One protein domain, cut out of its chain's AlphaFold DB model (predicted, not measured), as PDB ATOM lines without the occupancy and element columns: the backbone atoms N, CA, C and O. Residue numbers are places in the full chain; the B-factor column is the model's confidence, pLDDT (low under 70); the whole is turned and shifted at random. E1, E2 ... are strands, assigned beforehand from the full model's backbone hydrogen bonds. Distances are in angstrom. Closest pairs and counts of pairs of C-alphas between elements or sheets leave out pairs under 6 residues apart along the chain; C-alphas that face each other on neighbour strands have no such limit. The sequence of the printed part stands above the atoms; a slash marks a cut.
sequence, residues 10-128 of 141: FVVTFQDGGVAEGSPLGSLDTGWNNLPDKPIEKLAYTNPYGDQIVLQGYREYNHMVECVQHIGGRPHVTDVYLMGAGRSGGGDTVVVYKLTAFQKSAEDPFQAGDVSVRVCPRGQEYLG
ATOM      1  N   PHE A  10     -13.113 -23.945 -16.646       94.81
ATOM      2  CA  PHE A  10     -12.525 -23.234 -17.769       94.81
ATOM      3  C   PHE A  10     -11.152 -22.659 -17.407       94.81
ATOM      4  O   PHE A  10     -10.874 -22.326 -16.253       94.81
ATOM      5  N   VAL A  11     -10.322 -22.472 -18.427       95.19
ATOM      6  CA  VAL A  11      -9.075 -21.714 -18.375       95.19
ATOM      7  C   VAL A  11      -9.072 -20.733 -19.540       95.19
ATOM      8  O   VAL A  11      -9.288 -21.112 -20.691       95.19
ATOM      9  N   VAL A  12      -8.823 -19.464 -19.245       97.19
ATOM     10  CA  VAL A  12      -8.707 -18.393 -20.234       97.19
ATOM     11  C   VAL A  12      -7.249 -17.977 -20.341       97.19
ATOM     12  O   VAL A  12      -6.607 -17.681 -19.335       97.19
ATOM     13  N   THR A  13      -6.738 -17.924 -21.567       97.44
ATOM     14  CA  THR A  13      -5.485 -17.239 -21.895       97.44
ATOM     15  C   THR A  13      -5.828 -15.924 -22.584       97.44
ATOM     16  O   THR A  13      -6.555 -15.910 -23.582       97.44
ATOM     17  N   PHE A  14      -5.333 -14.820 -22.040       97.31
ATOM     18  CA  PHE A  14      -5.501 -13.483 -22.599       97.31
ATOM     19  C   PHE A  14      -4.400 -13.175 -23.612       97.31
ATOM     20  O   PHE A  14      -3.320 -13.755 -23.567       97.31
ATOM     21  N   GLN A  15      -4.659 -12.206 -24.488       95.44
ATOM     22  CA  GLN A  15      -3.713 -11.774 -25.523       95.44
ATOM     23  C   GLN A  15      -2.363 -11.279 -24.969       95.44
ATOM     24  O   GLN A  15      -1.352 -11.333 -25.662       95.44
ATOM     25  N   ASP A  16      -2.333 -10.782 -23.729       95.62
ATOM     26  CA  ASP A  16      -1.106 -10.345 -23.049       95.62
ATOM     27  C   ASP A  16      -0.310 -11.510 -22.424       95.62
ATOM     28  O   ASP A  16       0.687 -11.279 -21.740       95.62
ATOM     29  N   GLY A  17      -0.743 -12.755 -22.647       95.81
ATOM     30  CA  GLY A  17      -0.170 -13.965 -22.060       95.81
ATOM     31  C   GLY A  17      -0.654 -14.258 -20.638       95.81
ATOM     32  O   GLY A  17      -0.271 -15.280 -20.066       95.81
ATOM     33  N   GLY A  18      -1.496 -13.400 -20.052       96.88
ATOM     34  CA  GLY A  18      -2.111 -13.655 -18.755       96.88
ATOM     35  C   GLY A  18      -3.015 -14.888 -18.783       96.88
ATOM     36  O   GLY A  18      -3.637 -15.199 -19.800       96.88
ATOM     37  N   VAL A  19      -3.131 -15.570 -17.644       96.88
ATOM     38  CA  VAL A  19      -4.011 -16.734 -17.480       96.88
ATOM     39  C   VAL A  19      -4.972 -16.491 -16.323       96.88
ATOM     40  O   VAL A  19      -4.571 -15.982 -15.278       96.88
ATOM     41  N   ALA A  20      -6.237 -16.858 -16.514       95.88
ATOM     42  CA  ALA A  20      -7.231 -16.936 -15.453       95.88
ATOM     43  C   ALA A  20      -7.923 -18.298 -15.485       95.88
ATOM     44  O   ALA A  20      -8.262 -18.810 -16.553       95.88
ATOM     45  N   GLU A  21      -8.162 -18.858 -14.307       93.69
ATOM     46  CA  GLU A  21      -8.918 -20.093 -14.140       93.69
ATOM     47  C   GLU A  21     -10.293 -19.784 -13.560       93.69
ATOM     48  O   GLU A  21     -10.436 -18.928 -12.683       93.69
ATOM     49  N   GLY A  22     -11.302 -20.490 -14.057       92.56
ATOM     50  CA  GLY A  22     -12.620 -20.497 -13.447       92.56
ATOM     51  C   GLY A  22     -12.640 -21.292 -12.145       92.56
ATOM     52  O   GLY A  22     -11.757 -22.106 -11.858       92.56
ATOM     53  N   SER A  23     -13.705 -21.098 -11.380       89.81
ATOM     54  CA  SER A  23     -14.015 -21.966 -10.250       89.81
ATOM     55  C   SER A  23     -14.357 -23.381 -10.738       89.81
ATOM     56  O   SER A  23     -14.930 -23.539 -11.820       89.81
ATOM     57  N   PRO A  24     -14.091 -24.415  -9.924       88.06
ATOM     58  CA  PRO A  24     -14.576 -25.768 -10.167       88.06
ATOM     59  C   PRO A  24     -16.081 -25.847 -10.442       88.06
ATOM     60  O   PRO A  24     -16.881 -25.180  -9.776       88.06
ATOM     61  N   LEU A  25     -16.471 -26.730 -11.360       85.44
ATOM     62  CA  LEU A  25     -17.865 -27.069 -11.629       85.44
ATOM     63  C   LEU A  25     -18.560 -27.553 -10.345       85.44
ATOM     64  O   LEU A  25     -18.026 -28.384  -9.612       85.44
ATOM     65  N   GLY A  26     -19.747 -27.006 -10.069       78.31
ATOM     66  CA  GLY A  26     -20.471 -27.190  -8.803       78.31
ATOM     67  C   GLY A  26     -20.311 -26.030  -7.812       78.31
ATOM     68  O   GLY A  26     -21.042 -25.970  -6.827       78.31
ATOM     69  N   SER A  27     -19.409 -25.081  -8.082       79.69
ATOM     70  CA  SER A  27     -19.357 -23.807  -7.355       79.69
ATOM     71  C   SER A  27     -20.585 -22.942  -7.664       79.69
ATOM     72  O   SER A  27     -21.142 -23.018  -8.758       79.69
ATOM     73  N   LEU A  28     -20.979 -22.075  -6.722       75.88
ATOM     74  CA  LEU A  28     -22.092 -21.126  -6.910       75.88
ATOM     75  C   LEU A  28     -21.840 -20.123  -8.046       75.88
ATOM     76  O   LEU A  28     -22.783 -19.642  -8.667       75.88
ATOM     77  N   ASP A  29     -20.570 -19.812  -8.302       83.62
ATOM     78  CA  ASP A  29     -20.124 -18.939  -9.379       83.62
ATOM     79  C   ASP A  29     -18.946 -19.595 -10.103       83.62
ATOM     80  O   ASP A  29     -17.983 -20.047  -9.478       83.62
ATOM     81  N   THR A  30     -19.023 -19.624 -11.431       88.69
ATOM     82  CA  THR A  30     -17.961 -20.132 -12.310       88.69
ATOM     83  C   THR A  30     -16.767 -19.180 -12.375       88.69
ATOM     84  O   THR A  30     -15.688 -19.580 -12.799       88.69
ATOM     85  N   GLY A  31     -16.942 -17.917 -11.979       93.50
ATOM     86  CA  GLY A  31     -15.936 -16.865 -12.087       93.50
ATOM     87  C   GLY A  31     -15.908 -16.176 -13.454       93.50
ATOM     88  O   GLY A  31     -15.178 -15.203 -13.628       93.50
ATOM     89  N   TRP A  32     -16.729 -16.614 -14.417       95.69
ATOM     90  CA  TRP A  32     -16.764 -16.051 -15.773       95.69
ATOM     91  C   TRP A  32     -17.063 -14.544 -15.790       95.69
ATOM     92  O   TRP A  32     -16.409 -13.760 -16.482       95.69
ATOM     93  N   ASN A  33     -18.017 -14.106 -14.967       92.31
ATOM     94  CA  ASN A  33     -18.408 -12.698 -14.871       92.31
ATOM     95  C   ASN A  33     -17.360 -11.829 -14.150       92.31
ATOM     96  O   ASN A  33     -17.354 -10.613 -14.329       92.31
ATOM     97  N   ASN A  34     -16.413 -12.445 -13.439       93.94
ATOM     98  CA  ASN A  34     -15.360 -11.750 -12.695       93.94
ATOM     99  C   ASN A  34     -14.033 -11.673 -13.465       93.94
ATOM    100  O   ASN A  34     -13.050 -11.143 -12.945       93.94
ATOM    101  N   LEU A  35     -13.982 -12.197 -14.695       96.00
ATOM    102  CA  LEU A  35     -12.793 -12.097 -15.531       96.00
ATOM    103  C   LEU A  35     -12.427 -10.630 -15.816       96.00
ATOM    104  O   LEU A  35     -13.324  -9.801 -16.027       96.00
ATOM    105  N   PRO A  36     -11.120 -10.311 -15.863       94.69
ATOM    106  CA  PRO A  36     -10.658  -8.982 -16.229       94.69
ATOM    107  C   PRO A  36     -11.137  -8.618 -17.638       94.69
ATOM    108  O   PRO A  36     -11.232  -9.473 -18.519       94.69
ATOM    109  N   ASP A  37     -11.404  -7.333 -17.856       92.88
ATOM    110  CA  ASP A  37     -11.809  -6.816 -19.163       92.88
ATOM    111  C   ASP A  37     -10.605  -6.717 -20.115       92.88
ATOM    112  O   ASP A  37      -9.985  -5.666 -20.295       92.88
ATOM    113  N   LYS A  38     -10.211  -7.865 -20.672       94.56
ATOM    114  CA  LYS A  38      -9.079  -8.025 -21.590       94.56
ATOM    115  C   LYS A  38      -9.440  -8.972 -22.740       94.56
ATOM    116  O   LYS A  38     -10.210  -9.906 -22.520       94.56
ATOM    117  N   PRO A  39      -8.873  -8.778 -23.949       96.00
ATOM    118  CA  PRO A  39      -9.076  -9.699 -25.061       96.00
ATOM    119  C   PRO A  39      -8.640 -11.125 -24.720       96.00
ATOM    120  O   PRO A  39      -7.498 -11.357 -24.312       96.00
ATOM    121  N   ILE A  40      -9.543 -12.075 -24.931       97.50
ATOM    122  CA  ILE A  40      -9.283 -13.505 -24.799       97.50
ATOM    123  C   ILE A  40      -8.637 -14.016 -26.086       97.50
ATOM    124  O   ILE A  40      -9.189 -13.890 -27.179       97.50
ATOM    125  N   GLU A  41      -7.467 -14.629 -25.963       96.31
ATOM    126  CA  GLU A  41      -6.837 -15.346 -27.068       96.31
ATOM    127  C   GLU A  41      -7.423 -16.752 -27.197       96.31
ATOM    128  O   GLU A  41      -7.750 -17.185 -28.305       96.31
ATOM    129  N   LYS A  42      -7.584 -17.443 -26.064       96.56
ATOM    130  CA  LYS A  42      -7.972 -18.852 -26.001       96.56
ATOM    131  C   LYS A  42      -8.862 -19.124 -24.790       96.56
ATOM    132  O   LYS A  42      -8.547 -18.692 -23.681       96.56
ATOM    133  N   LEU A  43      -9.919 -19.900 -25.000       97.44
ATOM    134  CA  LEU A  43     -10.770 -20.475 -23.961       97.44
ATOM    135  C   LEU A  43     -10.633 -21.998 -24.009       97.44
ATOM    136  O   LEU A  43     -10.995 -22.622 -25.004       97.44
ATOM    137  N   ALA A  44     -10.119 -22.593 -22.941       95.69
ATOM    138  CA  ALA A  44     -10.055 -24.035 -22.759       95.69
ATOM    139  C   ALA A  44     -11.021 -24.481 -21.660       95.69
ATOM    140  O   ALA A  44     -11.296 -23.732 -20.724       95.69
ATOM    141  N   TYR A  45     -11.504 -25.714 -21.743       92.62
ATOM    142  CA  TYR A  45     -12.234 -26.365 -20.665       92.62
ATOM    143  C   TYR A  45     -11.662 -27.750 -20.434       92.62
ATOM    144  O   TYR A  45     -11.655 -28.576 -21.349       92.62
ATOM    145  N   THR A  46     -11.169 -27.972 -19.221       86.75
ATOM    146  CA  THR A  46     -10.453 -29.191 -18.850       86.75
ATOM    147  C   THR A  46     -11.419 -30.180 -18.204       86.75
ATOM    148  O   THR A  46     -12.222 -29.804 -17.345       86.75
ATOM    149  N   ASN A  47     -11.366 -31.445 -18.618       79.94
ATOM    150  CA  ASN A  47     -12.070 -32.540 -17.956       79.94
ATOM    151  C   ASN A  47     -11.237 -33.084 -16.769       79.94
ATOM    152  O   ASN A  47     -10.071 -32.723 -16.618       79.94
ATOM    153  N   PRO A  48     -11.770 -33.993 -15.935       72.81
ATOM    154  CA  PRO A  48     -11.033 -34.495 -14.770       72.81
ATOM    155  C   PRO A  48      -9.792 -35.333 -15.074       72.81
ATOM    156  O   PRO A  48      -9.019 -35.646 -14.168       72.81
ATOM    157  N   TYR A  49      -9.632 -35.739 -16.330       75.06
ATOM    158  CA  TYR A  49      -8.515 -36.531 -16.826       75.06
ATOM    159  C   TYR A  49      -7.433 -35.666 -17.489       75.06
ATOM    160  O   TYR A  49      -6.405 -36.201 -17.897       75.06
ATOM    161  N   GLY A  50      -7.639 -34.345 -17.566       77.19
ATOM    162  CA  GLY A  50      -6.717 -33.394 -18.183       77.19
ATOM    163  C   GLY A  50      -6.952 -33.154 -19.679       77.19
ATOM    164  O   GLY A  50      -6.240 -32.345 -20.273       77.19
ATOM    165  N   ASP A  51      -7.943 -33.802 -20.301       82.62
ATOM    166  CA  ASP A  51      -8.292 -33.512 -21.694       82.62
ATOM    167  C   ASP A  51      -8.977 -32.150 -21.794       82.62
ATOM    168  O   ASP A  51      -9.741 -31.755 -20.910       82.62
ATOM    169  N   GLN A  52      -8.741 -31.442 -22.900       89.25
ATOM    170  CA  GLN A  52      -9.246 -30.088 -23.093       89.25
ATOM    171  C   GLN A  52     -10.069 -29.950 -24.369       89.25
ATOM    172  O   GLN A  52      -9.644 -30.352 -25.452       89.25
ATOM    173  N   ILE A  53     -11.216 -29.284 -24.246       91.75
ATOM    174  CA  ILE A  53     -11.875 -28.629 -25.379       91.75
ATOM    175  C   ILE A  53     -11.310 -27.217 -25.461       91.75
ATOM    176  O   ILE A  53     -11.305 -26.505 -24.458       91.75
ATOM    177  N   VAL A  54     -10.837 -26.807 -26.637       94.94
ATOM    178  CA  VAL A  54     -10.182 -25.509 -26.833       94.94
ATOM    179  C   VAL A  54     -10.865 -24.736 -27.956       94.94
ATOM    180  O   VAL A  54     -10.953 -25.221 -29.082       94.94
ATOM    181  N   LEU A  55     -11.300 -23.513 -27.655       94.94
ATOM    182  CA  LEU A  55     -11.692 -22.505 -28.637       94.94
ATOM    183  C   LEU A  55     -10.612 -21.423 -28.718       94.94
ATOM    184  O   LEU A  55     -10.174 -20.887 -27.699       94.94
ATOM    185  N   GLN A  56     -10.211 -21.072 -29.938       95.06
ATOM    186  CA  GLN A  56      -9.214 -20.039 -30.219       95.06
ATOM    187  C   GLN A  56      -9.561 -19.313 -31.523       95.06
ATOM    188  O   GLN A  56     -10.159 -19.897 -32.424       95.06
ATOM    189  N   GLY A  57      -9.161 -18.044 -31.629       90.94
ATOM    190  CA  GLY A  57      -9.332 -17.247 -32.846       90.94
ATOM    191  C   GLY A  57     -10.743 -16.695 -33.059       90.94
ATOM    192  O   GLY A  57     -11.084 -16.323 -34.178       90.94
ATOM    193  N   TYR A  58     -11.565 -16.617 -32.010       94.38
ATOM    194  CA  TYR A  58     -12.900 -16.019 -32.077       94.38
ATOM    195  C   TYR A  58     -12.883 -14.524 -31.718       94.38
ATOM    196  O   TYR A  58     -11.961 -14.025 -31.065       94.38
ATOM    197  N   ARG A  59     -13.914 -13.804 -32.175       94.81
ATOM    198  CA  ARG A  59     -14.137 -12.373 -31.888       94.81
ATOM    199  C   ARG A  59     -14.688 -12.155 -30.500       94.81
ATOM    200  O   ARG A  59     -14.382 -11.152 -29.872       94.81
ATOM    201  N   GLU A  60     -15.498 -13.095 -30.037       96.00
ATOM    202  CA  GLU A  60     -16.018 -13.116 -28.684       96.00
ATOM    203  C   GLU A  60     -16.099 -14.556 -28.189       96.00
ATOM    204  O   GLU A  60     -16.270 -15.492 -28.974       96.00
ATOM    205  N   TYR A  61     -16.014 -14.715 -26.877       97.50
ATOM    206  CA  TYR A  61     -16.164 -15.986 -26.191       97.50
ATOM    207  C   TYR A  61     -17.289 -15.890 -25.172       97.50
ATOM    208  O   TYR A  61     -17.525 -14.822 -24.602       97.50
ATOM    209  N   ASN A  62     -17.946 -17.013 -24.909       97.12
ATOM    210  CA  ASN A  62     -18.862 -17.143 -23.787       97.12
ATOM    211  C   ASN A  62     -18.680 -18.489 -23.085       97.12
ATOM    212  O   ASN A  62     -18.292 -19.483 -23.708       97.12
ATOM    213  N   HIS A  63     -18.999 -18.514 -21.798       95.75
ATOM    214  CA  HIS A  63     -19.088 -19.725 -21.000       95.75
ATOM    215  C   HIS A  63     -20.338 -19.663 -20.131       95.75
ATOM    216  O   HIS A  63     -20.602 -18.676 -19.446       95.75
ATOM    217  N   MET A  64     -21.096 -20.749 -20.146       92.12
ATOM    218  CA  MET A  64     -22.357 -20.874 -19.432       92.12
ATOM    219  C   MET A  64     -22.445 -22.265 -18.816       92.12
ATOM    220  O   MET A  64     -21.969 -23.239 -19.392       92.12
ATOM    221  N   VAL A  65     -23.093 -22.357 -17.661       89.69
ATOM    222  CA  VAL A  65     -23.406 -23.629 -17.011       89.69
ATOM    223  C   VAL A  65     -24.901 -23.643 -16.729       89.69
ATOM    224  O   VAL A  65     -25.418 -22.750 -16.058       89.69
ATOM    225  N   GLU A  66     -25.596 -24.634 -17.266       85.56
ATOM    226  CA  GLU A  66     -27.015 -24.881 -17.032       85.56
ATOM    227  C   GLU A  66     -27.150 -26.048 -16.055       85.56
ATOM    228  O   GLU A  66     -26.710 -27.165 -16.329       85.56
ATOM    229  N   CYS A  67     -27.748 -25.808 -14.892       73.44
ATOM    230  CA  CYS A  67     -28.001 -26.862 -13.915       73.44
ATOM    231  C   CYS A  67     -29.358 -27.514 -14.185       73.44
ATOM    232  O   CYS A  67     -30.398 -26.889 -13.979       73.44
ATOM    233  N   VAL A  68     -29.352 -28.793 -14.560       63.91
ATOM    234  CA  VAL A  68     -30.561 -29.610 -14.691       63.91
ATOM    235  C   VAL A  68     -30.630 -30.537 -13.474       63.91
ATOM    236  O   VAL A  68     -30.108 -31.650 -13.461       63.91
ATOM    237  N   GLN A  69     -31.247 -30.062 -12.391       62.88
ATOM    238  CA  GLN A  69     -31.553 -30.914 -11.235       62.88
ATOM    239  C   GLN A  69     -32.650 -31.921 -11.595       62.88
ATOM    240  O   GLN A  69     -33.675 -31.499 -12.120       62.88
ATOM    241  N   HIS A  70     -32.526 -33.208 -11.228       57.00
ATOM    242  CA  HIS A  70     -33.699 -34.098 -11.208       57.00
ATOM    243  C   HIS A  70     -33.679 -35.236 -10.161       57.00
ATOM    244  O   HIS A  70     -32.673 -35.902  -9.943       57.00
ATOM    245  N   ILE A  71     -34.880 -35.434  -9.585       48.31
ATOM    246  CA  ILE A  71     -35.552 -36.630  -9.014       48.31
ATOM    247  C   ILE A  71     -34.785 -37.465  -7.975       48.31
ATOM    248  O   ILE A  71     -33.815 -38.145  -8.271       48.31
ATOM    249  N   GLY A  72     -35.329 -37.515  -6.753       48.81
ATOM    250  CA  GLY A  72     -34.898 -38.451  -5.703       48.81
ATOM    251  C   GLY A  72     -33.789 -37.939  -4.776       48.81
ATOM    252  O   GLY A  72     -33.404 -38.644  -3.851       48.81
ATOM    253  N   GLY A  73     -33.310 -36.706  -4.974       49.06
ATOM    254  CA  GLY A  73     -32.457 -35.994  -4.016       49.06
ATOM    255  C   GLY A  73     -30.950 -35.993  -4.306       49.06
ATOM    256  O   GLY A  73     -30.256 -35.219  -3.656       49.06
ATOM    257  N   ARG A  74     -30.445 -36.793  -5.263       47.91
ATOM    258  CA  ARG A  74     -29.079 -36.774  -5.866       47.91
ATOM    259  C   ARG A  74     -29.181 -37.546  -7.201       47.91
ATOM    260  O   ARG A  74     -29.749 -38.634  -7.121       47.91
ATOM    261  N   PRO A  75     -28.727 -37.078  -8.392       52.75
ATOM    262  CA  PRO A  75     -27.464 -36.389  -8.718       52.75
ATOM    263  C   PRO A  75     -27.608 -35.068  -9.527       52.75
ATOM    264  O   PRO A  75     -28.649 -34.789 -10.117       52.75
ATOM    265  N   HIS A  76     -26.541 -34.254  -9.574       69.12
ATOM    266  CA  HIS A  76     -26.481 -32.995 -10.337       69.12
ATOM    267  C   HIS A  76     -26.006 -33.280 -11.769       69.12
ATOM    268  O   HIS A  76     -24.820 -33.541 -11.981       69.12
ATOM    269  N   VAL A  77     -26.921 -33.267 -12.740       68.69
ATOM    270  CA  VAL A  77     -26.560 -33.202 -14.161       68.69
ATOM    271  C   VAL A  77     -26.496 -31.730 -14.540       68.69
ATOM    272  O   VAL A  77     -27.372 -30.940 -14.187       68.69
ATOM    273  N   THR A  78     -25.435 -31.331 -15.220       84.81
ATOM    274  CA  THR A  78     -25.281 -29.960 -15.688       84.81
ATOM    275  C   THR A  78     -24.711 -29.960 -17.087       84.81
ATOM    276  O   THR A  78     -23.880 -30.798 -17.429       84.81
ATOM    277  N   ASP A  79     -25.181 -29.029 -17.897       90.12
ATOM    278  CA  ASP A  79     -24.656 -28.807 -19.225       90.12
ATOM    279  C   ASP A  79     -23.727 -27.597 -19.194       90.12
ATOM    280  O   ASP A  79     -24.104 -26.499 -18.785       90.12
ATOM    281  N   VAL A  80     -22.486 -27.816 -19.612       92.25
ATOM    282  CA  VAL A  80     -21.468 -26.783 -19.759       92.25
ATOM    283  C   VAL A  80     -21.432 -26.361 -21.215       92.25
ATOM    284  O   VAL A  80     -21.271 -27.190 -22.110       92.25
ATOM    285  N   TYR A  81     -21.538 -25.064 -21.448       94.81
ATOM    286  CA  TYR A  81     -21.505 -24.472 -22.769       94.81
ATOM    287  C   TYR A  81     -20.246 -23.627 -22.926       94.81
ATOM    288  O   TYR A  81     -19.975 -22.740 -22.116       94.81
ATOM    289  N   LEU A  82     -19.501 -23.883 -23.997       95.94
ATOM    290  CA  LEU A  82     -18.363 -23.078 -24.430       95.94
ATOM    291  C   LEU A  82     -18.680 -22.544 -25.814       95.94
ATOM    292  O   LEU A  82     -19.016 -23.311 -26.720       95.94
ATOM    293  N   MET A  83     -18.590 -21.232 -25.977       97.12
ATOM    294  CA  MET A  83     -19.046 -20.578 -27.193       97.12
ATOM    295  C   MET A  83     -17.972 -19.667 -27.758       97.12
ATOM    296  O   MET A  83     -17.281 -18.970 -27.016       97.12
ATOM    297  N   GLY A  84     -17.864 -19.664 -29.081       96.50
ATOM    298  CA  GLY A  84     -17.010 -18.757 -29.835       96.50
ATOM    299  C   GLY A  84     -17.820 -18.095 -30.940       96.50
ATOM    300  O   GLY A  84     -18.376 -18.789 -31.794       96.50
ATOM    301  N   ALA A  85     -17.898 -16.766 -30.927       95.56
ATOM    302  CA  ALA A  85     -18.556 -15.982 -31.967       95.56
ATOM    303  C   ALA A  85     -17.540 -15.476 -32.996       95.56
ATOM    304  O   ALA A  85     -16.450 -15.009 -32.656       95.56
ATOM    305  N   GLY A  86     -17.899 -15.552 -34.272       92.62
ATOM    306  CA  GLY A  86     -17.077 -15.086 -35.383       92.62
ATOM    307  C   GLY A  86     -17.874 -15.008 -36.680       92.62
ATOM    308  O   GLY A  86     -19.064 -15.320 -36.712       92.62
ATOM    309  N   ARG A  87     -17.218 -14.618 -37.774       84.38
ATOM    310  CA  ARG A  87     -17.846 -14.634 -39.100       84.38
ATOM    311  C   ARG A  87     -17.582 -15.947 -39.812       84.38
ATOM    312  O   ARG A  87     -16.438 -16.376 -39.928       84.38
ATOM    313  N   SER A  88     -18.640 -16.544 -40.342       75.88
ATOM    314  CA  SER A  88     -18.559 -17.692 -41.242       75.88
ATOM    315  C   SER A  88     -19.682 -17.604 -42.269       75.88
ATOM    316  O   SER A  88     -20.789 -17.178 -41.948       75.88
ATOM    317  N   GLY A  89     -19.397 -17.953 -43.525       62.19
ATOM    318  CA  GLY A  89     -20.423 -18.026 -44.573       62.19
ATOM    319  C   GLY A  89     -21.178 -16.718 -44.864       62.19
ATOM    320  O   GLY A  89     -22.307 -16.777 -45.336       62.19
ATOM    321  N   GLY A  90     -20.584 -15.548 -44.590       68.12
ATOM    322  CA  GLY A  90     -21.177 -14.238 -44.902       68.12
ATOM    323  C   GLY A  90     -22.052 -13.614 -43.807       68.12
ATOM    324  O   GLY A  90     -22.680 -12.592 -44.068       68.12
ATOM    325  N   GLY A  91     -22.078 -14.176 -42.594       81.06
ATOM    326  CA  GLY A  91     -22.788 -13.600 -41.447       81.06
ATOM    327  C   GLY A  91     -22.123 -13.915 -40.106       81.06
ATOM    328  O   GLY A  91     -21.146 -14.667 -40.042       81.06
ATOM    329  N   ASP A  92     -22.656 -13.326 -39.034       91.56
ATOM    330  CA  ASP A  92     -22.190 -13.588 -37.673       91.56
ATOM    331  C   ASP A  92     -22.752 -14.924 -37.171       91.56
ATOM    332  O   ASP A  92     -23.962 -15.168 -37.142       91.56
ATOM    333  N   THR A  93     -21.841 -15.804 -36.776       94.44
ATOM    334  CA  THR A  93     -22.121 -17.176 -36.352       94.44
ATOM    335  C   THR A  93     -21.501 -17.455 -34.994       94.44
ATOM    336  O   THR A  93     -20.516 -16.831 -34.599       94.44
ATOM    337  N   VAL A  94     -22.067 -18.426 -34.288       95.88
ATOM    338  CA  VAL A  94     -21.557 -18.927 -33.017       95.88
ATOM    339  C   VAL A  94     -21.326 -20.424 -33.138       95.88
ATOM    340  O   VAL A  94     -22.226 -21.168 -33.532       95.88
ATOM    341  N   VAL A  95     -20.124 -20.867 -32.779       95.56
ATOM    342  CA  VAL A  95     -19.836 -22.274 -32.497       95.56
ATOM    343  C   VAL A  95     -20.150 -22.518 -31.029       95.56
ATOM    344  O   VAL A  95     -19.622 -21.820 -30.168       95.56
ATOM    345  N   VAL A  96     -21.004 -23.498 -30.749       95.88
ATOM    346  CA  VAL A  96     -21.404 -23.889 -29.395       95.88
ATOM    347  C   VAL A  96     -20.961 -25.322 -29.162       95.88
ATOM    348  O   VAL A  96     -21.490 -26.241 -29.790       95.88
ATOM    349  N   TYR A  97     -20.020 -25.508 -28.243       95.50
ATOM    350  CA  TYR A  97     -19.755 -26.801 -27.626       95.50
ATOM    351  C   TYR A  97     -20.640 -26.936 -26.395       95.50
ATOM    352  O   TYR A  97     -20.656 -26.047 -25.547       95.50
ATOM    353  N   LYS A  98     -21.354 -28.052 -26.298       93.62
ATOM    354  CA  LYS A  98     -22.114 -28.452 -25.117       93.62
ATOM    355  C   LYS A  98     -21.516 -29.746 -24.586       93.62
ATOM    356  O   LYS A  98     -21.502 -30.748 -25.302       93.62
ATOM    357  N   LEU A  99     -21.056 -29.716 -23.344       91.81
ATOM    358  CA  LEU A  99     -20.569 -30.866 -22.597       91.81
ATOM    359  C   LEU A  99     -21.552 -31.169 -21.470       91.81
ATOM    360  O   LEU A  99     -21.742 -30.342 -20.581       91.81
ATOM    361  N   THR A 100     -22.131 -32.362 -21.469       89.75
ATOM    362  CA  THR A 100     -22.880 -32.833 -20.304       89.75
ATOM    363  C   THR A 100     -21.892 -33.289 -19.240       89.75
ATOM    364  O   THR A 100     -20.949 -34.022 -19.524       89.75
ATOM    365  N   ALA A 101     -22.097 -32.865 -18.002       88.19
ATOM    366  CA  ALA A 101     -21.321 -33.281 -16.849       88.19
ATOM    367  C   ALA A 101     -22.256 -33.814 -15.764       88.19
ATOM    368  O   ALA A 101     -23.349 -33.290 -15.537       88.19
ATOM    369  N   PHE A 102     -21.834 -34.874 -15.085       85.31
ATOM    370  CA  PHE A 102     -22.642 -35.520 -14.058       85.31
ATOM    371  C   PHE A 102     -21.803 -35.871 -12.843       85.31
ATOM    372  O   PHE A 102     -20.635 -36.247 -12.942       85.31
ATOM    373  N   GLN A 103     -22.426 -35.788 -11.678       81.75
ATOM    374  CA  GLN A 103     -21.813 -36.153 -10.413       81.75
ATOM    375  C   GLN A 103     -22.583 -37.320  -9.795       81.75
ATOM    376  O   GLN A 103     -23.798 -37.233  -9.646       81.75
ATOM    377  N   LYS A 104     -21.907 -38.411  -9.413       77.94
ATOM    378  CA  LYS A 104     -22.570 -39.584  -8.806       77.94
ATOM    379  C   LYS A 104     -23.019 -39.324  -7.364       77.94
ATOM    380  O   LYS A 104     -24.114 -39.727  -6.978       77.94
ATOM    381  N   SER A 105     -22.203 -38.626  -6.580       75.50
ATOM    382  CA  SER A 105     -22.497 -38.195  -5.212       75.50
ATOM    383  C   SER A 105     -21.744 -36.901  -4.890       75.50
ATOM    384  O   SER A 105     -20.793 -36.574  -5.584       75.50
ATOM    385  N   ALA A 106     -22.127 -36.176  -3.832       74.75
ATOM    386  CA  ALA A 106     -21.486 -34.903  -3.469       74.75
ATOM    387  C   ALA A 106     -19.970 -35.009  -3.193       74.75
ATOM    388  O   ALA A 106     -19.274 -33.999  -3.237       74.75
ATOM    389  N   GLU A 107     -19.475 -36.215  -2.904       77.00
ATOM    390  CA  GLU A 107     -18.062 -36.503  -2.639       77.00
ATOM    391  C   GLU A 107     -17.285 -36.873  -3.915       77.00
ATOM    392  O   GLU A 107     -16.056 -36.846  -3.918       77.00
ATOM    393  N   ASP A 108     -17.982 -37.198  -5.008       79.00
ATOM    394  CA  ASP A 108     -17.360 -37.537  -6.286       79.00
ATOM    395  C   ASP A 108     -17.076 -36.272  -7.110       79.00
ATOM    396  O   ASP A 108     -17.920 -35.375  -7.160       79.00
ATOM    397  N   PRO A 109     -15.952 -36.187  -7.838       79.50
ATOM    398  CA  PRO A 109     -15.767 -35.132  -8.825       79.50
ATOM    399  C   PRO A 109     -16.760 -35.306  -9.981       79.50
ATOM    400  O   PRO A 109     -17.087 -36.434 -10.374       79.50
ATOM    401  N   PHE A 110     -17.199 -34.188 -10.569       84.62
ATOM    402  CA  PHE A 110     -17.952 -34.215 -11.823       84.62
ATOM    403  C   PHE A 110     -17.199 -35.025 -12.876       84.62
ATOM    404  O   PHE A 110     -15.982 -34.926 -12.992       84.62
ATOM    405  N   GLN A 111     -17.932 -35.829 -13.632       84.81
ATOM    406  CA  GLN A 111     -17.428 -36.599 -14.757       84.81
ATOM    407  C   GLN A 111     -17.947 -35.980 -16.050       84.81
ATOM    408  O   GLN A 111     -19.111 -35.584 -16.128       84.81
ATOM    409  N   ALA A 112     -17.085 -35.922 -17.064       86.38
ATOM    410  CA  ALA A 112     -17.480 -35.541 -18.411       86.38
ATOM    411  C   ALA A 112     -18.311 -36.664 -19.053       86.38
ATOM    412  O   ALA A 112     -17.935 -37.836 -19.004       86.38
ATOM    413  N   GLY A 113     -19.450 -36.293 -19.626       86.38
ATOM    414  CA  GLY A 113     -20.302 -37.130 -20.458       86.38
ATOM    415  C   GLY A 113     -20.182 -36.734 -21.926       86.38
ATOM    416  O   GLY A 113     -19.088 -36.464 -22.423       86.38
ATOM    417  N   ASP A 114     -21.318 -36.701 -22.619       89.12
ATOM    418  CA  ASP A 114     -21.364 -36.425 -24.051       89.12
ATOM    419  C   ASP A 114     -20.925 -34.996 -24.386       89.12
ATOM    420  O   ASP A 114     -21.286 -34.028 -23.710       89.12
ATOM    421  N   VAL A 115     -20.187 -34.872 -25.490       91.00
ATOM    422  CA  VAL A 115     -19.842 -33.595 -26.114       91.00
ATOM    423  C   VAL A 115     -20.591 -33.491 -27.432       91.00
ATOM    424  O   VAL A 115     -20.483 -34.359 -28.297       91.00
ATOM    425  N   SER A 116     -21.314 -32.394 -27.613       93.50
ATOM    426  CA  SER A 116     -21.942 -32.038 -28.882       93.50
ATOM    427  C   SER A 116     -21.461 -30.669 -29.339       93.50
ATOM    428  O   SER A 116     -21.133 -29.804 -28.527       93.50
ATOM    429  N   VAL A 117     -21.400 -30.478 -30.655       94.94
ATOM    430  CA  VAL A 117     -21.036 -29.205 -31.273       94.94
ATOM    431  C   VAL A 117     -22.106 -28.813 -32.272       94.94
ATOM    432  O   VAL A 117     -22.609 -29.648 -33.027       94.94
ATOM    433  N   ARG A 118     -22.455 -27.531 -32.291       94.00
ATOM    434  CA  ARG A 118     -23.312 -26.958 -33.325       94.00
ATOM    435  C   ARG A 118     -22.821 -25.580 -33.729       94.00
ATOM    436  O   ARG A 118     -22.177 -24.887 -32.947       94.00
ATOM    437  N   VAL A 119     -23.181 -25.183 -34.942       94.38
ATOM    438  CA  VAL A 119     -22.985 -23.823 -35.445       94.38
ATOM    439  C   VAL A 119     -24.357 -23.217 -35.690       94.38
ATOM    440  O   VAL A 119     -25.230 -23.872 -36.262       94.38
ATOM    441  N   CYS A 120     -24.570 -21.987 -35.241       94.00
ATOM    442  CA  CYS A 120     -25.825 -21.270 -35.442       94.00
ATOM    443  C   CYS A 120     -25.580 -19.780 -35.706       94.00
ATOM    444  O   CYS A 120     -24.475 -19.292 -35.458       94.00
ATOM    445  N   PRO A 121     -26.591 -19.039 -36.189       95.00
ATOM    446  CA  PRO A 121     -26.529 -17.584 -36.220       95.00
ATOM    447  C   PRO A 121     -26.300 -17.001 -34.821       95.00
ATOM    448  O   PRO A 121     -26.733 -17.579 -33.816       95.00
ATOM    449  N   ARG A 122     -25.646 -15.839 -34.759       94.06
ATOM    450  CA  ARG A 122     -25.572 -15.029 -33.535       94.06
ATOM    451  C   ARG A 122     -26.985 -14.692 -33.041       94.06
ATOM    452  O   ARG A 122     -27.848 -14.348 -33.843       94.06
ATOM    453  N   GLY A 123     -27.218 -14.812 -31.736       93.81
ATOM    454  CA  GLY A 123     -28.524 -14.589 -31.110       93.81
ATOM    455  C   GLY A 123     -29.408 -15.840 -31.044       93.81
ATOM    456  O   GLY A 123     -30.566 -15.744 -30.650       93.81
ATOM    457  N   GLN A 124     -28.892 -17.008 -31.441       94.94
ATOM    458  CA  GLN A 124     -29.598 -18.300 -31.386       94.94
ATOM    459  C   GLN A 124     -28.763 -19.403 -30.709       94.94
ATOM    460  O   GLN A 124     -29.040 -20.607 -30.839       94.94
ATOM    461  N   GLU A 125     -27.708 -19.015 -29.995       93.94
ATOM    462  CA  GLU A 125     -26.740 -19.913 -29.365       93.94
ATOM    463  C   GLU A 125     -27.290 -20.717 -28.177       93.94
ATOM    464  O   GLU A 125     -26.709 -21.751 -27.832       93.94
ATOM    465  N   TYR A 126     -28.459 -20.364 -27.637       92.12
ATOM    466  CA  TYR A 126     -29.088 -21.113 -26.551       92.12
ATOM    467  C   TYR A 126     -30.590 -21.293 -26.768       92.12
ATOM    468  O   TYR A 126     -31.367 -20.358 -26.618       92.12
ATOM    469  N   LEU A 127     -31.000 -22.507 -27.153       87.69
ATOM    470  CA  LEU A 127     -32.408 -22.863 -27.395       87.69
ATOM    471  C   LEU A 127     -33.146 -21.895 -28.350       87.69
ATOM    472  O   LEU A 127     -34.349 -21.693 -28.228       87.69
ATOM    473  N   GLY A 128     -32.422 -21.306 -29.310       87.69
ATOM    474  CA  GLY A 128     -32.968 -20.321 -30.253       87.69
ATOM    475  C   GLY A 128     -32.949 -18.871 -29.759       87.69
ATOM    476  O   GLY A 128     -33.472 -18.007 -30.457       87.69
TER     477      GLY A 128
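This is residues 10 to 128 of the 141 residues of an uncharacterized protein of Planctomycetes bacterium RIFCSPLOWO2_02_FULL_50_16 (UniProt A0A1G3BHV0). Two antiparallel sheets make a sandwich, only partly face to face: a small sheet of short strands, in the order E2 E1 E3 E4, covers part of a larger, twisted sheet of long strands, E5 E6 E7 E8. E3 and E4 lie over E5 and E6, while E2 is at the far edge of the small sheet. The printed part has 119 residues with eight named strands, E1 to E8 along the chain, and no named helix; its class is all strand. It is compact, with a radius of gyration of the C-alphas of 15.0 A and spans of 47 by 33 by 24 A.

Begin with the hairpin of E1, residues 10 to 14, and E2, residues 19 to 21, where N 12 and O 20 are within hydrogen-bond range at 2.8 A. E3, residues 40 to 46, is antiparallel to E1, with N 11 and O 44 at 2.8 A, and forms a hairpin with E4, residues 52 to 56, with N 45 and O 53 at 2.8 A. Next read the meander, each strand the antiparallel neighbour of the one before: E5, residues 60 to 69, E6, 76 to 88, E7, 91 to 102, and E8, 111 to 121. Look there for N 66 and O 79 at 2.8 A, N 80 and O 99 at 2.8 A, and N 113 and O 100 at 2.7 A. Between the sheets, the closest C-alphas of E4 and E6 are those of Leu 55 and Gly 84, 6.6 A apart.

Find C-alpha 10 at (-12.525, -23.234, -17.769), where E1 begins. E6 spans 35.4 A and bends by 51 degrees at residue 85; E7 spans 35.1 A. E8 bends by 54 degrees at residue 114 and ends at C-alpha 121, (-26.529, -17.584, -36.220).

The C-alphas farthest apart, Gly 72 and Gly 90, are 48.1 A apart. The printed part has no cut; its long link, E2 to E3, has 18 residues. pLDDT is under 70 at residues 68 to 77 and 89 to 90.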